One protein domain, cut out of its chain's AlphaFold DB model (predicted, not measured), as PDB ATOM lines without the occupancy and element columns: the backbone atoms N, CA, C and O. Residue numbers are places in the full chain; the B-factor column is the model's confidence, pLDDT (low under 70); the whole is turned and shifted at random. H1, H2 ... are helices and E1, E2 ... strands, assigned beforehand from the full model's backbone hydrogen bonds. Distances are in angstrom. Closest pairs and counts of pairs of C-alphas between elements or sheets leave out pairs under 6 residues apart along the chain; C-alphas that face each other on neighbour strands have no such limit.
ATOM      1  N   VAL A  82      98.373 113.062 135.288       79.38
ATOM      2  CA  VAL A  82      97.109 113.215 136.025       79.38
ATOM      3  C   VAL A  82      96.065 113.908 135.151       79.38
ATOM      4  O   VAL A  82      94.938 113.426 135.054       79.38
ATOM      5  N   ALA A  83      96.436 115.006 134.486       81.88
ATOM      6  CA  ALA A  83      95.520 115.787 133.655       81.88
ATOM      7  C   ALA A  83      94.969 115.004 132.451       81.88
ATOM      8  O   ALA A  83      93.853 115.264 132.006       81.88
ATOM      9  N   LEU A  84      95.751 114.060 131.925       83.88
ATOM     10  CA  LEU A  84      95.410 113.245 130.758       83.88
ATOM     11  C   LEU A  84      94.881 111.851 131.122       83.88
ATOM     12  O   LEU A  84      94.516 111.088 130.223       83.88
ATOM     13  N   SER A  85      94.862 111.503 132.412       83.62
ATOM     14  CA  SER A  85      94.360 110.213 132.880       83.62
ATOM     15  C   SER A  85      92.833 110.158 132.865       83.62
ATOM     16  O   SER A  85      92.151 111.093 133.286       83.62
ATOM     17  N   ASP A  86      92.288 109.047 132.379       82.44
ATOM     18  CA  ASP A  86      90.867 108.740 132.472       82.44
ATOM     19  C   ASP A  86      90.519 108.058 133.808       82.44
ATOM     20  O   ASP A  86      91.379 107.730 134.632       82.44
ATOM     21  N   SER A  87      89.228 107.803 134.027       78.25
ATOM     22  CA  SER A  87      88.735 107.134 135.237       78.25
ATOM     23  C   SER A  87      89.251 105.701 135.419       78.25
ATOM     24  O   SER A  87      89.118 105.150 136.508       78.25
ATOM     25  N   ASN A  88      89.814 105.094 134.370       75.69
ATOM     26  CA  ASN A  88      90.376 103.746 134.373       75.69
ATOM     27  C   ASN A  88      91.910 103.758 134.492       75.69
ATOM     28  O   ASN A  88      92.537 102.703 134.389       75.69
ATOM     29  N   GLY A  89      92.522 104.934 134.673       75.00
ATOM     30  CA  GLY A  89      93.969 105.082 134.753       75.00
ATOM     31  C   GLY A  89      94.686 104.934 133.412       75.00
ATOM     32  O   GLY A  89      95.890 104.691 133.405       75.00
ATOM     33  N   GLN A  90      93.992 105.047 132.277       85.12
ATOM     34  CA  GLN A  90      94.637 105.167 130.969       85.12
ATOM     35  C   GLN A  90      94.970 106.626 130.686       85.12
ATOM     36  O   GLN A  90      94.183 107.513 130.989       85.12
ATOM     37  N   VAL A  91      96.121 106.878 130.069       85.81
ATOM     38  CA  VAL A  91      96.552 108.238 129.715       85.81
ATOM     39  C   VAL A  91      96.534 108.377 128.205       85.81
ATOM     40  O   VAL A  91      97.298 107.698 127.517       85.81
ATOM     41  N   LEU A  92      95.679 109.253 127.683       88.19
ATOM     42  CA  LEU A  92      95.605 109.522 126.249       88.19
ATOM     43  C   LEU A  92      96.577 110.644 125.866       88.19
ATOM     44  O   LEU A  92      96.432 111.786 126.292       88.19
ATOM     45  N   ILE A  93      97.553 110.314 125.024       87.81
ATOM     46  CA  ILE A  93      98.549 111.240 124.492       87.81
ATOM     47  C   ILE A  93      98.212 111.512 123.026       87.81
ATOM     48  O   ILE A  93      98.439 110.675 122.153       87.81
ATOM     49  N   GLU A  94      97.669 112.695 122.765       88.75
ATOM     50  CA  GLU A  94      97.448 113.219 121.416       88.75
ATOM     51  C   GLU A  94      98.767 113.796 120.881       88.75
ATOM     52  O   GLU A  94      99.379 114.650 121.525       88.75
ATOM     53  N   THR A  95      99.249 113.304 119.738       89.94
ATOM     54  CA  THR A  95     100.578 113.664 119.212       89.94
ATOM     55  C   THR A  95     100.673 113.481 117.690       89.94
ATOM     56  O   THR A  95      99.718 113.019 117.073       89.94
ATOM     57  N   GLY A  96     101.793 113.837 117.055       90.94
ATOM     58  CA  GLY A  96     102.021 113.622 115.619       90.94
ATOM     59  C   GLY A  96     103.184 114.428 115.027       90.94
ATOM     60  O   GLY A  96     103.737 115.295 115.706       90.94
ATOM     61  N   PRO A  97     103.569 114.189 113.757       89.44
ATOM     62  CA  PRO A  97     104.627 114.958 113.106       89.44
ATOM     63  C   PRO A  97     104.280 116.450 113.014       89.44
ATOM     64  O   PRO A  97     103.205 116.827 112.542       89.44
ATOM     65  N   GLY A  98     105.192 117.318 113.456       75.94
ATOM     66  CA  GLY A  98     104.962 118.768 113.517       75.94
ATOM     67  C   GLY A  98     104.023 119.222 114.640       75.94
ATOM     68  O   GLY A  98     103.789 120.422 114.779       75.94
ATOM     69  N   TYR A  99     103.513 118.296 115.456       66.19
ATOM     70  CA  TYR A  99     102.844 118.626 116.703       66.19
ATOM     71  C   TYR A  99     103.918 118.970 117.740       66.19
ATOM     72  O   TYR A  99     104.664 118.101 118.186       66.19
ATOM     73  N   SER A 100     104.026 120.243 118.131       54.53
ATOM     74  CA  SER A 100     104.823 120.601 119.303       54.53
ATOM     75  C   SER A 100     104.083 120.080 120.530       54.53
ATOM     76  O   SER A 100     103.029 120.617 120.883       54.53
ATOM     77  N   SER A 101     104.578 119.020 121.165       53.91
ATOM     78  CA  SER A 101     103.995 118.553 122.418       53.91
ATOM     79  C   SER A 101     104.108 119.677 123.451       53.91
ATOM     80  O   SER A 101     105.179 119.950 123.982       53.91
ATOM     81  N   ASN A 102     102.989 120.337 123.754       50.66
ATOM     82  CA  ASN A 102     102.894 121.236 124.908       50.66
ATOM     83  C   ASN A 102     102.950 120.463 126.238       50.66
ATOM     84  O   ASN A 102     102.924 121.080 127.297       50.66
ATOM     85  N   ASN A 103     102.990 119.126 126.189       60.53
ATOM     86  CA  ASN A 103     103.105 118.278 127.363       60.53
ATOM     87  C   ASN A 103     104.561 117.840 127.578       60.53
ATOM     88  O   ASN A 103     105.326 117.583 126.651       60.53
ATOM     89  N   SER A 104     104.931 117.758 128.844       67.19
ATOM     90  CA  SER A 104     106.217 117.292 129.350       67.19
ATOM     91  C   SER A 104     106.378 115.765 129.294       67.19
ATOM     92  O   SER A 104     107.404 115.240 129.738       67.19
ATOM     93  N   LEU A 105     105.386 115.050 128.740       74.38
ATOM     94  CA  LEU A 105     105.382 113.590 128.639       74.38
ATOM     95  C   LEU A 105     106.402 113.080 127.626       74.38
ATOM     96  O   LEU A 105     107.060 112.074 127.877       74.38
ATOM     97  N   MET A 106     106.550 113.780 126.501       77.75
ATOM     98  CA  MET A 106     107.471 113.409 125.431       77.75
ATOM     99  C   MET A 106     108.655 114.377 125.401       77.75
ATOM    100  O   MET A 106     108.506 115.562 125.124       77.75
ATOM    101  N   ARG A 107     109.858 113.878 125.697       74.94
ATOM    102  CA  ARG A 107     111.084 114.692 125.793       74.94
ATOM    103  C   ARG A 107     111.887 114.745 124.496       74.94
ATOM    104  O   ARG A 107     112.777 115.580 124.347       74.94
ATOM    105  N   ARG A 108     111.607 113.826 123.580       79.31
ATOM    106  CA  ARG A 108     112.189 113.771 122.240       79.31
ATOM    107  C   ARG A 108     111.057 113.707 121.240       79.31
ATOM    108  O   ARG A 108     110.010 113.153 121.557       79.31
ATOM    109  N   ASP A 109     111.290 114.240 120.052       85.19
ATOM    110  CA  ASP A 109     110.370 114.063 118.938       85.19
ATOM    111  C   ASP A 109     110.511 112.632 118.384       85.19
ATOM    112  O   ASP A 109     111.551 112.319 117.794       85.19
ATOM    113  N   PRO A 110     109.512 111.744 118.562       88.19
ATOM    114  CA  PRO A 110     109.564 110.404 117.998       88.19
ATOM    115  C   PRO A 110     109.269 110.397 116.491       88.19
ATOM    116  O   PRO A 110     109.375 109.355 115.848       88.19
ATOM    117  N   PHE A 111     108.882 111.537 115.909       91.50
ATOM    118  CA  PHE A 111     108.442 111.658 114.522       91.50
ATOM    119  C   PHE A 111     109.503 112.220 113.578       91.50
ATOM    120  O   PHE A 111     109.229 112.332 112.385       91.50
ATOM    121  N   ALA A 112     110.722 112.488 114.058       87.31
ATOM    122  CA  ALA A 112     111.791 113.108 113.269       87.31
ATOM    123  C   ALA A 112     112.086 112.399 111.926       87.31
ATOM    124  O   ALA A 112     112.500 113.039 110.966       87.31
ATOM    125  N   ASN A 113     111.846 111.083 111.835       89.25
ATOM    126  CA  ASN A 113     112.040 110.283 110.614       89.25
ATOM    127  C   ASN A 113     110.723 109.851 109.936       89.25
ATOM    128  O   ASN A 113     110.734 109.025 109.023       89.25
ATOM    129  N   TYR A 114     109.588 110.388 110.381       92.38
ATOM    130  CA  TYR A 114     108.241 109.947 110.009       92.38
ATOM    131  C   TYR A 114     107.378 111.090 109.449       92.38
ATOM    132  O   TYR A 114     106.164 110.954 109.334       92.38
ATOM    133  N   ASP A 115     107.988 112.209 109.049       88.31
ATOM    134  CA  ASP A 115     107.272 113.381 108.526       88.31
ATOM    135  C   ASP A 115     106.415 113.090 107.284       88.31
ATOM    136  O   ASP A 115     105.367 113.705 107.098       88.31
ATOM    137  N   ASN A 116     106.846 112.139 106.452       90.88
ATOM    138  CA  ASN A 116     106.142 111.731 105.233       90.88
ATOM    139  C   ASN A 116     105.245 110.501 105.435       90.88
ATOM    140  O   ASN A 116     104.782 109.918 104.456       90.88
ATOM    141  N   TRP A 117     105.050 110.061 106.679       95.50
ATOM    142  CA  TRP A 117     104.215 108.905 106.974       95.50
ATOM    143  C   TRP A 117     102.756 109.284 107.182       95.50
ATOM    144  O   TRP A 117     102.410 110.397 107.580       95.50
ATOM    145  N   ASN A 118     101.904 108.294 106.950       96.12
ATOM    146  CA  ASN A 118     100.500 108.286 107.312       96.12
ATOM    147  C   ASN A 118     100.097 106.935 107.925       96.12
ATOM    148  O   ASN A 118     100.905 106.006 108.041       96.12
ATOM    149  N   ALA A 119      98.821 106.800 108.286       97.00
ATOM    150  CA  ALA A 119      98.304 105.575 108.883       97.00
ATOM    151  C   ALA A 119      98.457 104.337 107.974       97.00
ATOM    152  O   ALA A 119      98.677 103.236 108.481       97.00
ATOM    153  N   TYR A 120      98.418 104.496 106.645       96.38
ATOM    154  CA  TYR A 120      98.660 103.387 105.715       96.38
ATOM    155  C   TYR A 120     100.111 102.902 105.775       96.38
ATOM    156  O   TYR A 120     100.341 101.695 105.728       96.38
ATOM    157  N   ASN A 121     101.097 103.790 105.937       95.94
ATOM    158  CA  ASN A 121     102.495 103.377 106.114       95.94
ATOM    159  C   ASN A 121     102.689 102.537 107.385       95.94
ATOM    160  O   ASN A 121     103.373 101.517 107.344       95.94
ATOM    161  N   VAL A 122     102.043 102.922 108.492       95.81
ATOM    162  CA  VAL A 122     102.087 102.168 109.759       95.81
ATOM    163  C   VAL A 122     101.524 100.757 109.587       95.81
ATOM    164  O   VAL A 122     102.082  99.779 110.084       95.81
ATOM    165  N   ILE A 123     100.408 100.636 108.876       93.50
ATOM    166  CA  ILE A 123      99.731  99.355 108.666       93.50
ATOM    167  C   ILE A 123     100.558  98.463 107.734       93.50
ATOM    168  O   ILE A 123     100.862  97.316 108.069       93.50
ATOM    169  N   THR A 124     101.005  99.013 106.607       92.44
ATOM    170  CA  THR A 124     101.670  98.250 105.541       92.44
ATOM    171  C   THR A 124     103.142  97.933 105.808       92.44
ATOM    172  O   THR A 124     103.684  97.040 105.159       92.44
ATOM    173  N   SER A 125     103.793  98.602 106.767       93.44
ATOM    174  CA  SER A 125     105.201  98.373 107.121       93.44
ATOM    175  C   SER A 125     105.348  97.831 108.549       93.44
ATOM    176  O   SER A 125     105.444  98.615 109.495       93.44
ATOM    177  N   PRO A 126     105.403  96.498 108.752       91.75
ATOM    178  CA  PRO A 126     105.583  95.915 110.082       91.75
ATOM    179  C   PRO A 126     106.876  96.359 110.782       91.75
ATOM    180  O   PRO A 126     106.844  96.700 111.962       91.75
ATOM    181  N   SER A 127     108.000  96.397 110.058       93.62
ATOM    182  CA  SER A 127     109.287  96.851 110.601       93.62
ATOM    183  C   SER A 127     109.246  98.331 110.959       93.62
ATOM    184  O   SER A 127     109.679  98.728 112.038       93.62
ATOM    185  N   GLY A 128     108.661  99.141 110.082       94.06
ATOM    186  CA  GLY A 128     108.484 100.556 110.320       94.06
ATOM    187  C   GLY A 128     107.583 100.852 111.525       94.06
ATOM    188  O   GLY A 128     107.893 101.709 112.349       94.06
ATOM    189  N   ARG A 129     106.490 100.105 111.668       95.06
ATOM    190  CA  ARG A 129     105.588 100.174 112.821       95.06
ATOM    191  C   ARG A 129     106.292  99.838 114.130       95.06
ATOM    192  O   ARG A 129     106.051 100.513 115.126       95.06
ATOM    193  N   GLN A 130     107.159  98.827 114.129       94.25
ATOM    194  CA  GLN A 130     107.967  98.492 115.298       94.25
ATOM    195  C   GLN A 130     108.941  99.626 115.648       94.25
ATOM    196  O   GLN A 130     108.976 100.050 116.798       94.25
ATOM    197  N   GLN A 131     109.671 100.163 114.666       95.00
ATOM    198  CA  GLN A 131     110.606 101.276 114.880       95.00
ATOM    199  C   GLN A 131     109.903 102.538 115.396       95.00
ATOM    200  O   GLN A 131     110.428 103.234 116.266       95.00
ATOM    201  N   LEU A 132     108.696 102.826 114.903       95.75
ATOM    202  CA  LEU A 132     107.870 103.910 115.429       95.75
ATOM    203  C   LEU A 132     107.468 103.631 116.883       95.75
ATOM    204  O   LEU A 132     107.578 104.515 117.726       95.75
ATOM    205  N   GLY A 133     107.061 102.399 117.196       94.62
ATOM    206  CA  GLY A 133     106.759 101.964 118.560       94.62
ATOM    207  C   GLY A 133     107.941 102.115 119.524       94.62
ATOM    208  O   GLY A 133     107.768 102.575 120.654       94.62
ATOM    209  N   GLU A 134     109.149 101.770 119.081       92.00
ATOM    210  CA  GLU A 134     110.398 101.977 119.824       92.00
ATOM    211  C   GLU A 134     110.675 103.469 120.036       92.00
ATOM    212  O   GLU A 134     111.000 103.885 121.146       92.00
ATOM    213  N   SER A 135     110.480 104.291 119.003       91.69
ATOM    214  CA  SER A 135     110.682 105.738 119.089       91.69
ATOM    215  C   SER A 135     109.688 106.415 120.039       91.69
ATOM    216  O   SER A 135     110.086 107.256 120.843       91.69
ATOM    217  N   LEU A 136     108.416 106.000 120.025       90.75
ATOM    218  CA  LEU A 136     107.402 106.456 120.982       90.75
ATOM    219  C   LEU A 136     107.796 106.104 122.419       90.75
ATOM    220  O   LEU A 136     107.733 106.966 123.294       90.75
ATOM    221  N   ALA A 137     108.249 104.875 122.669       86.12
ATOM    222  CA  ALA A 137     108.729 104.480 123.991       86.12
ATOM    223  C   ALA A 137     109.981 105.275 124.412       86.12
ATOM    224  O   ALA A 137     110.044 105.752 125.545       86.12
ATOM    225  N   ASP A 138     110.941 105.490 123.504       82.81
ATOM    226  CA  ASP A 138     112.141 106.296 123.778       82.81
ATOM    227  C   ASP A 138     111.801 107.766 124.063       82.81
ATOM    228  O   ASP A 138     112.444 108.392 124.903       82.81
ATOM    229  N   SER A 139     110.752 108.312 123.438       83.88
ATOM    230  CA  SER A 139     110.321 109.697 123.670       83.88
ATOM    231  C   SER A 139     109.873 109.961 125.107       83.88
ATOM    232  O   SER A 139     110.040 111.078 125.598       83.88
ATOM    233  N   LEU A 140     109.365 108.935 125.796       79.62
ATOM    234  CA  LEU A 140     108.970 109.005 127.202       79.62
ATOM    235  C   LEU A 140     110.161 108.879 128.154       79.62
ATOM    236  O   LEU A 140     110.041 109.175 129.347       79.62
ATOM    237  N   ARG A 141     111.316 108.407 127.667       74.25
ATOM    238  CA  ARG A 141     112.480 108.205 128.522       74.25
ATOM    239  C   ARG A 141     113.081 109.559 128.919       74.25
ATOM    240  O   ARG A 141     113.384 110.398 128.062       74.25
ATOM    241  N   PRO A 142     113.339 109.786 130.215       66.88
ATOM    242  CA  PRO A 142     114.032 110.976 130.664       66.88
ATOM    243  C   PRO A 142     115.444 110.991 130.082       66.88
ATOM    244  O   PRO A 142     116.281 110.152 130.397       66.88
ATOM    245  N   SER A 143     115.752 112.006 129.279       66.00
ATOM    246  CA  SER A 143     117.129 112.333 128.893       66.00
ATOM    247  C   SER A 143     117.819 113.118 130.012       66.00
ATOM    248  O   SER A 143     118.277 114.239 129.799       66.00
ATOM    249  N   ILE A 144     117.802 112.567 131.228       70.00
ATOM    250  CA  ILE A 144     118.396 113.169 132.423       70.00
ATOM    251  C   ILE A 144     119.578 112.292 132.838       70.00
ATOM    252  O   ILE A 144     119.366 111.125 133.180       70.00
ATOM    253  N   PRO A 145     120.816 112.816 132.819       69.44
ATOM    254  CA  PRO A 145     121.986 112.063 133.250       69.44
ATOM    255  C   PRO A 145     121.779 111.444 134.634       69.44
ATOM    256  O   PRO A 145     121.385 112.123 135.578       69.44
ATOM    257  N   GLY A 146     122.041 110.144 134.753       66.75
ATOM    258  CA  GLY A 146     121.931 109.429 136.021       66.75
ATOM    259  C   GLY A 146     120.512 109.025 136.430       66.75
ATOM    260  O   GLY A 146     120.377 108.510 137.534       66.75
ATOM    261  N   VAL A 147     119.481 109.213 135.598       71.75
ATOM    262  CA  VAL A 147     118.133 108.647 135.810       71.75
ATOM    263  C   VAL A 147     118.012 107.296 135.102       71.75
ATOM    264  O   VAL A 147     118.331 107.188 133.920       71.75
ATOM    265  N   SER A 148     117.563 106.262 135.819       71.44
ATOM    266  CA  SER A 148     117.366 104.925 135.245       71.44
ATOM    267  C   SER A 148     116.049 104.817 134.464       71.44
ATOM    268  O   SER A 148     115.071 105.503 134.765       71.44
ATOM    269  N   GLU A 149     115.987 103.907 133.489       70.00
ATOM    270  CA  GLU A 149     114.745 103.607 132.756       70.00
ATOM    271  C   GLU A 149     113.636 103.100 133.692       70.00
ATOM    272  O   GLU A 149     112.482 103.512 133.582       70.00
ATOM    273  N   SER A 150     113.997 102.275 134.679       71.38
ATOM    274  CA  SER A 150     113.047 101.773 135.674       71.38
ATOM    275  C   SER A 150     112.430 102.888 136.525       71.38
ATOM    276  O   SER A 150     111.259 102.802 136.891       71.38
ATOM    277  N   LEU A 151     113.177 103.969 136.793       71.12
ATOM    278  CA  LEU A 151     112.647 105.135 137.495       71.12
ATOM    279  C   LEU A 151     111.609 105.865 136.646       71.12
ATOM    280  O   LEU A 151     110.572 106.266 137.164       71.12
ATOM    281  N   ALA A 152     111.836 105.978 135.338       68.56
ATOM    282  CA  ALA A 152     110.867 106.598 134.446       68.56
ATOM    283  C   ALA A 152     109.525 105.863 134.418       68.56
ATOM    284  O   ALA A 152     108.465 106.484 134.476       68.56
ATOM    285  N   GLN A 153     109.571 104.533 134.408       68.56
ATOM    286  CA  GLN A 153     108.372 103.698 134.448       68.56
ATOM    287  C   GLN A 153     107.630 103.827 135.786       68.56
ATOM    288  O   GLN A 153     106.403 103.949 135.810       68.56
ATOM    289  N   ALA A 154     108.366 103.869 136.900       70.00
ATOM    290  CA  ALA A 154     107.775 104.078 138.217       70.00
ATOM    291  C   ALA A 154     107.052 105.436 138.321       70.00
ATOM    292  O   ALA A 154     106.026 105.530 138.994       70.00
ATOM    293  N   MET A 155     107.527 106.472 137.615       72.00
ATOM    294  CA  MET A 155     106.881 107.794 137.586       72.00
ATOM    295  C   MET A 155     105.523 107.768 136.892       72.00
ATOM    296  O   MET A 155     104.573 108.346 137.411       72.00
ATOM    297  N   VAL A 156     105.388 107.048 135.778       68.19
ATOM    298  CA  VAL A 156     104.090 106.875 135.102       68.19
ATOM    299  C   VAL A 156     103.052 106.261 136.048       68.19
ATOM    300  O   VAL A 156     101.935 106.769 136.173       68.19
ATOM    301  N   SER A 157     103.443 105.204 136.764       68.44
ATOM    302  CA  SER A 157     102.557 104.530 137.724       68.44
ATOM    303  C   SER A 157     102.217 105.433 138.916       68.44
ATOM    304  O   SER A 157     101.067 105.495 139.344       68.44
ATOM    305  N   ALA A 158     103.196 106.189 139.425       67.50
ATOM    306  CA  ALA A 158     102.983 107.138 140.516       67.50
ATOM    307  C   ALA A 158     102.031 108.283 140.136       67.50
ATOM    308  O   ALA A 158     101.273 108.741 140.988       67.50
ATOM    309  N   GLY A 159     102.056 108.734 138.878       63.41
ATOM    310  CA  GLY A 159     101.209 109.834 138.413       63.41
ATOM    311  C   GLY A 159      99.744 109.459 138.297       63.41
ATOM    312  O   GLY A 159      98.884 110.245 138.666       63.41
ATOM    313  N   THR A 160      99.444 108.245 137.845       61.84
ATOM    314  CA  THR A 160      98.047 107.802 137.732       61.84
ATOM    315  C   THR A 160      97.503 107.161 139.003       61.84
ATOM    316  O   THR A 160      96.293 107.030 139.147       61.84
ATOM    317  N   GLY A 161      98.374 106.733 139.922       59.47
ATOM    318  CA  GLY A 161      97.980 105.946 141.091       59.47
ATOM    319  C   GLY A 161      97.630 104.488 140.766       59.47
ATOM    320  O   GLY A 161      97.246 103.744 141.668       59.47
ATOM    321  N   TYR A 162      97.794 104.060 139.510       56.88
ATOM    322  CA  TYR A 162      97.556 102.692 139.063       56.88
ATOM    323  C   TYR A 162      98.882 101.999 138.755       56.88
ATOM    324  O   TYR A 162      99.707 102.497 137.991       56.88
ATOM    325  N   ALA A 163      99.087 100.812 139.323       61.91
ATOM    326  CA  ALA A 163     100.182  99.954 138.896       61.91
ATOM    327  C   ALA A 163      99.912  99.463 137.463       61.91
ATOM    328  O   ALA A 163      98.839  98.927 137.190       61.91
ATOM    329  N   GLY A 164     100.877  99.626 136.554       64.31
ATOM    330  CA  GLY A 164     100.744  99.136 135.176       64.31
ATOM    331  C   GLY A 164      99.858 100.002 134.273       64.31
ATOM    332  O   GLY A 164      99.238  99.484 133.346       64.31
ATOM    333  N   THR A 165      99.798 101.309 134.540       75.12
ATOM    334  CA  THR A 165      99.186 102.331 133.678       75.12
ATOM    335  C   THR A 165      99.456 102.078 132.199       75.12
ATOM    336  O   THR A 165     100.601 101.884 131.786       75.12
ATOM    337  N   THR A 166      98.409 102.152 131.383       84.44
ATOM    338  CA  THR A 166      98.555 102.114 129.927       84.44
ATOM    339  C   THR A 166      98.554 103.534 129.374       84.44
ATOM    340  O   THR A 166      97.568 104.259 129.496       84.44
ATOM    341  N   LEU A 167      99.655 103.921 128.738       86.56
ATOM    342  CA  LEU A 167      99.724 105.110 127.900       86.56
ATOM    343  C   LEU A 167      99.182 104.757 126.519       86.56
ATOM    344  O   LEU A 167      99.581 103.755 125.928       86.56
ATOM    345  N   VAL A 168      98.275 105.575 126.005       91.56
ATOM    346  CA  VAL A 168      97.646 105.403 124.700       91.56
ATOM    347  C   VAL A 168      98.047 106.582 123.832       91.56
ATOM    348  O   VAL A 168      97.598 107.700 124.053       91.56
ATOM    349  N   PHE A 169      98.879 106.346 122.827       92.44
ATOM    350  CA  PHE A 169      99.244 107.369 121.855       92.44
ATOM    351  C   PHE A 169      98.224 107.380 120.727       92.44
ATOM    352  O   PHE A 169      98.063 106.368 120.044       92.44
ATOM    353  N   ARG A 170      97.568 108.517 120.498       94.06
ATOM    354  CA  ARG A 170      96.821 108.786 119.271       94.06
ATOM    355  C   ARG A 170      97.652 109.727 118.409       94.06
ATOM    356  O   ARG A 170      97.862 110.887 118.748       94.06
ATOM    357  N   ILE A 171      98.152 109.183 117.307       95.31
ATOM    358  CA  ILE A 171      99.010 109.887 116.360       95.31
ATOM    359  C   ILE A 171      98.123 110.491 115.277       95.31
ATOM    360  O   ILE A 171      97.416 109.750 114.594       95.31
ATOM    361  N   HIS A 172      98.183 111.807 115.104       94.44
ATOM    362  CA  HIS A 172      97.600 112.535 113.981       94.44
ATOM    363  C   HIS A 172      98.668 112.747 112.921       94.44
ATOM    364  O   HIS A 172      99.635 113.480 113.126       94.44
ATOM    365  N   TRP A 173      98.496 112.097 111.778       95.50
ATOM    366  CA  TRP A 173      99.398 112.254 110.647       95.50
ATOM    367  C   TRP A 173      99.075 113.530 109.870       95.50
ATOM    368  O   TRP A 173      97.949 114.033 109.901       95.50
ATOM    369  N   ARG A 174     100.059 114.046 109.126       93.69
ATOM    370  CA  ARG A 174      99.922 115.305 108.370       93.69
ATOM    371  C   ARG A 174      98.811 115.265 107.318       93.69
ATOM    372  O   ARG A 174      98.257 116.306 106.983       93.69
ATOM    373  N   ASP A 175      98.480 114.082 106.808       93.00
ATOM    374  CA  ASP A 175      97.392 113.887 105.847       93.00
ATOM    375  C   ASP A 175      95.995 113.846 106.497       93.00
ATOM    376  O   ASP A 175      94.999 113.757 105.782       93.00
ATOM    377  N   GLY A 176      95.907 113.918 107.831       92.94
ATOM    378  CA  GLY A 176      94.666 113.862 108.607       92.94
ATOM    379  C   GLY A 176      94.234 112.451 109.027       92.94
ATOM    380  O   GLY A 176      93.211 112.311 109.715       92.94
ATOM    381  N   SER A 177      94.984 111.416 108.630       96.69
ATOM    382  CA  SER A 177      94.801 110.045 109.113       96.69
ATOM    383  C   SER A 177      95.268 109.897 110.563       96.69
ATOM    384  O   SER A 177      96.008 110.736 111.083       96.69
ATOM    385  N   THR A 178      94.825 108.838 111.244       97.38
ATOM    386  CA  THR A 178      95.216 108.573 112.633       97.38
ATOM    387  C   THR A 178      95.679 107.141 112.851       97.38
ATOM    388  O   THR A 178      95.257 106.214 112.158       97.38
ATOM    389  N   SER A 179      96.571 106.951 113.820       97.44
ATOM    390  CA  SER A 179      97.012 105.631 114.285       97.44
ATOM    391  C   SER A 179      97.079 105.598 115.803       97.44
ATOM    392  O   SER A 179      97.314 106.628 116.431       97.44
ATOM    393  N   MET A 180      96.892 104.418 116.396       96.38
ATOM    394  CA  MET A 180      96.937 104.260 117.849       96.38
ATOM    395  C   MET A 180      98.001 103.258 118.289       96.38
ATOM    396  O   MET A 180      98.145 102.191 117.697       96.38
ATOM    397  N   PHE A 181      98.717 103.601 119.357       96.12
ATOM    398  CA  PHE A 181      99.695 102.743 120.022       96.12
ATOM    399  C   PHE A 181      99.432 102.713 121.529       96.12
ATOM    400  O   PHE A 181      98.851 103.640 122.086       96.12
ATOM    401  N   THR A 182      99.871 101.652 122.193       93.06
ATOM    402  CA  THR A 182      99.739 101.459 123.640       93.06
ATOM    403  C   THR A 182     101.083 101.108 124.261       93.06
ATOM    404  O   THR A 182     101.881 100.388 123.666       93.06
ATOM    405  N   TYR A 183     101.357 101.620 125.455       86.88
ATOM    406  CA  TYR A 183     102.605 101.385 126.170       86.88
ATOM    407  C   TYR A 183     102.345 101.220 127.664       86.88
ATOM    408  O   TYR A 183     101.663 102.040 128.269       86.88
ATOM    409  N   THR A 184     102.901 100.171 128.266       77.75
ATOM    410  CA  THR A 184     102.659  99.801 129.673       77.75
ATOM    411  C   THR A 184     103.927  99.820 130.530       77.75
ATOM    412  O   THR A 184     103.940  99.271 131.628       77.75
ATOM    413  N   GLY A 185     105.033 100.390 130.036       68.06
ATOM    414  CA  GLY A 185     106.329 100.390 130.732       68.06
ATOM    415  C   GLY A 185     107.064  99.045 130.696       68.06
ATOM    416  O   GLY A 185     108.277  99.014 130.542       68.06
ATOM    417  N   ALA A 186     106.340  97.926 130.766       65.88
ATOM    418  CA  ALA A 186     106.909  96.577 130.757       65.88
ATOM    419  C   ALA A 186     107.455  96.134 129.385       65.88
ATOM    420  O   ALA A 186     108.259  95.207 129.307       65.88
ATOM    421  N   SER A 187     107.006  96.776 128.305       72.12
ATOM    422  CA  SER A 187     107.484  96.524 126.943       72.12
ATOM    423  C   SER A 187     108.601  97.509 126.579       72.12
ATOM    424  O   SER A 187     108.488  98.685 126.923       72.12
ATOM    425  N   PRO A 188     109.644  97.094 125.833       76.75
ATOM    426  CA  PRO A 188     110.661  98.017 125.328       76.75
ATOM    427  C   PRO A 188     110.142  98.955 124.223       76.75
ATOM    428  O   PRO A 188     110.823  99.914 123.873       76.75
ATOM    429  N   PHE A 189     108.949  98.701 123.677       86.88
ATOM    430  CA  PHE A 189     108.323  99.508 122.629       86.88
ATOM    431  C   PHE A 189     106.822  99.690 122.871       86.88
ATOM    432  O   PHE A 189     106.168  98.852 123.502       86.88
ATOM    433  N   ALA A 190     106.258 100.773 122.337       91.69
ATOM    434  CA  ALA A 190     104.816 100.950 122.251       91.69
ATOM    435  C   ALA A 190     104.243 100.006 121.181       91.69
ATOM    436  O   ALA A 190     104.727  99.959 120.050       91.69
ATOM    437  N   ALA A 191     103.218  99.238 121.535       94.75
ATOM    438  CA  ALA A 191     102.566  98.289 120.646       94.75
ATOM    439  C   ALA A 191     101.452  98.975 119.853       94.75
ATOM    440  O   ALA A 191     100.623  99.685 120.424       94.75
ATOM    441  N   TYR A 192     101.410  98.743 118.545       96.31
ATOM    442  CA  TYR A 192     100.304  99.202 117.711       96.31
ATOM    443  C   TYR A 192      98.982  98.568 118.151       96.31
ATOM    444  O   TYR A 192      98.943  97.399 118.536       96.31
ATOM    445  N   LYS A 193      97.908  99.355 118.104       95.12
ATOM    446  CA  LYS A 193      96.564  98.916 118.456       95.12
ATOM    447  C   LYS A 193      95.771  98.624 117.185       95.12
ATOM    448  O   LYS A 193      95.212  99.541 116.579       95.12
TER     449      LYS A 193
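Overview. This is residues 82 to 193 of the 273 residues of an uncharacterized protein of Pseudoxanthomonas sp. NML130969 (UniProt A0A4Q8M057). A small three-stranded sheet, E2 between E1 and E3, is grazed by H1 and H2, which meet at a corner; H3 lies beyond the end where E1 and E2 begin. Of 112 printed residues, under half are in named elements: E1, H1, H2, H3, E2, E3 along the chain, a mixed class with a mixed sheet. It is compact, radius of gyration of the C-alphas 13.6 A, spanning 35 by 33 by 26 A.

Arrangement. E2, residues 167 to 172, is parallel to E1, residues 91 to 95; N 93 and O 168, 2.8 A, are within hydrogen-bond range. E2 forms an antiparallel hairpin with E3, residues 178 to 183; N 169 and O 181, 2.8 A, are within range. H2, residues 126 to 139, only grazes the sheet; its closest C-alphas to E3 are Ala 137 and Tyr 183, 7.2 A. H1, residues 119 to 124, only grazes it too; its closest C-alphas to E3 are Ala 119 and Ser 179, 5.6 A. H1 and H2 touch only at the corner, closest C-alphas Val 122 and Arg 129, 5.1 A. H3, residues 149 to 160, is only just not on the sheet, with 4 pairs of C-alphas within 10 A. E1, these helices and E2 make a strand-helix-strand unit, parallel neighbour strands with helices between. Each helix has every O i to N i+4 pair within range.

Along the chain. E1 begins at C-alpha 91 (96.552, 108.238, 129.715); E3 ends at C-alpha 183 (102.605, 101.385, 126.170). H2 measures 19.9 A, H3 17.9 A.

Size, cuts and confidence. The farthest C-alphas, Gly 146 and Asp 175, are 39.1 A apart. The printed part has no cut. E1 to H1 is a long link. Residues under pLDDT 70 include 99 to 104 and 156 to 164.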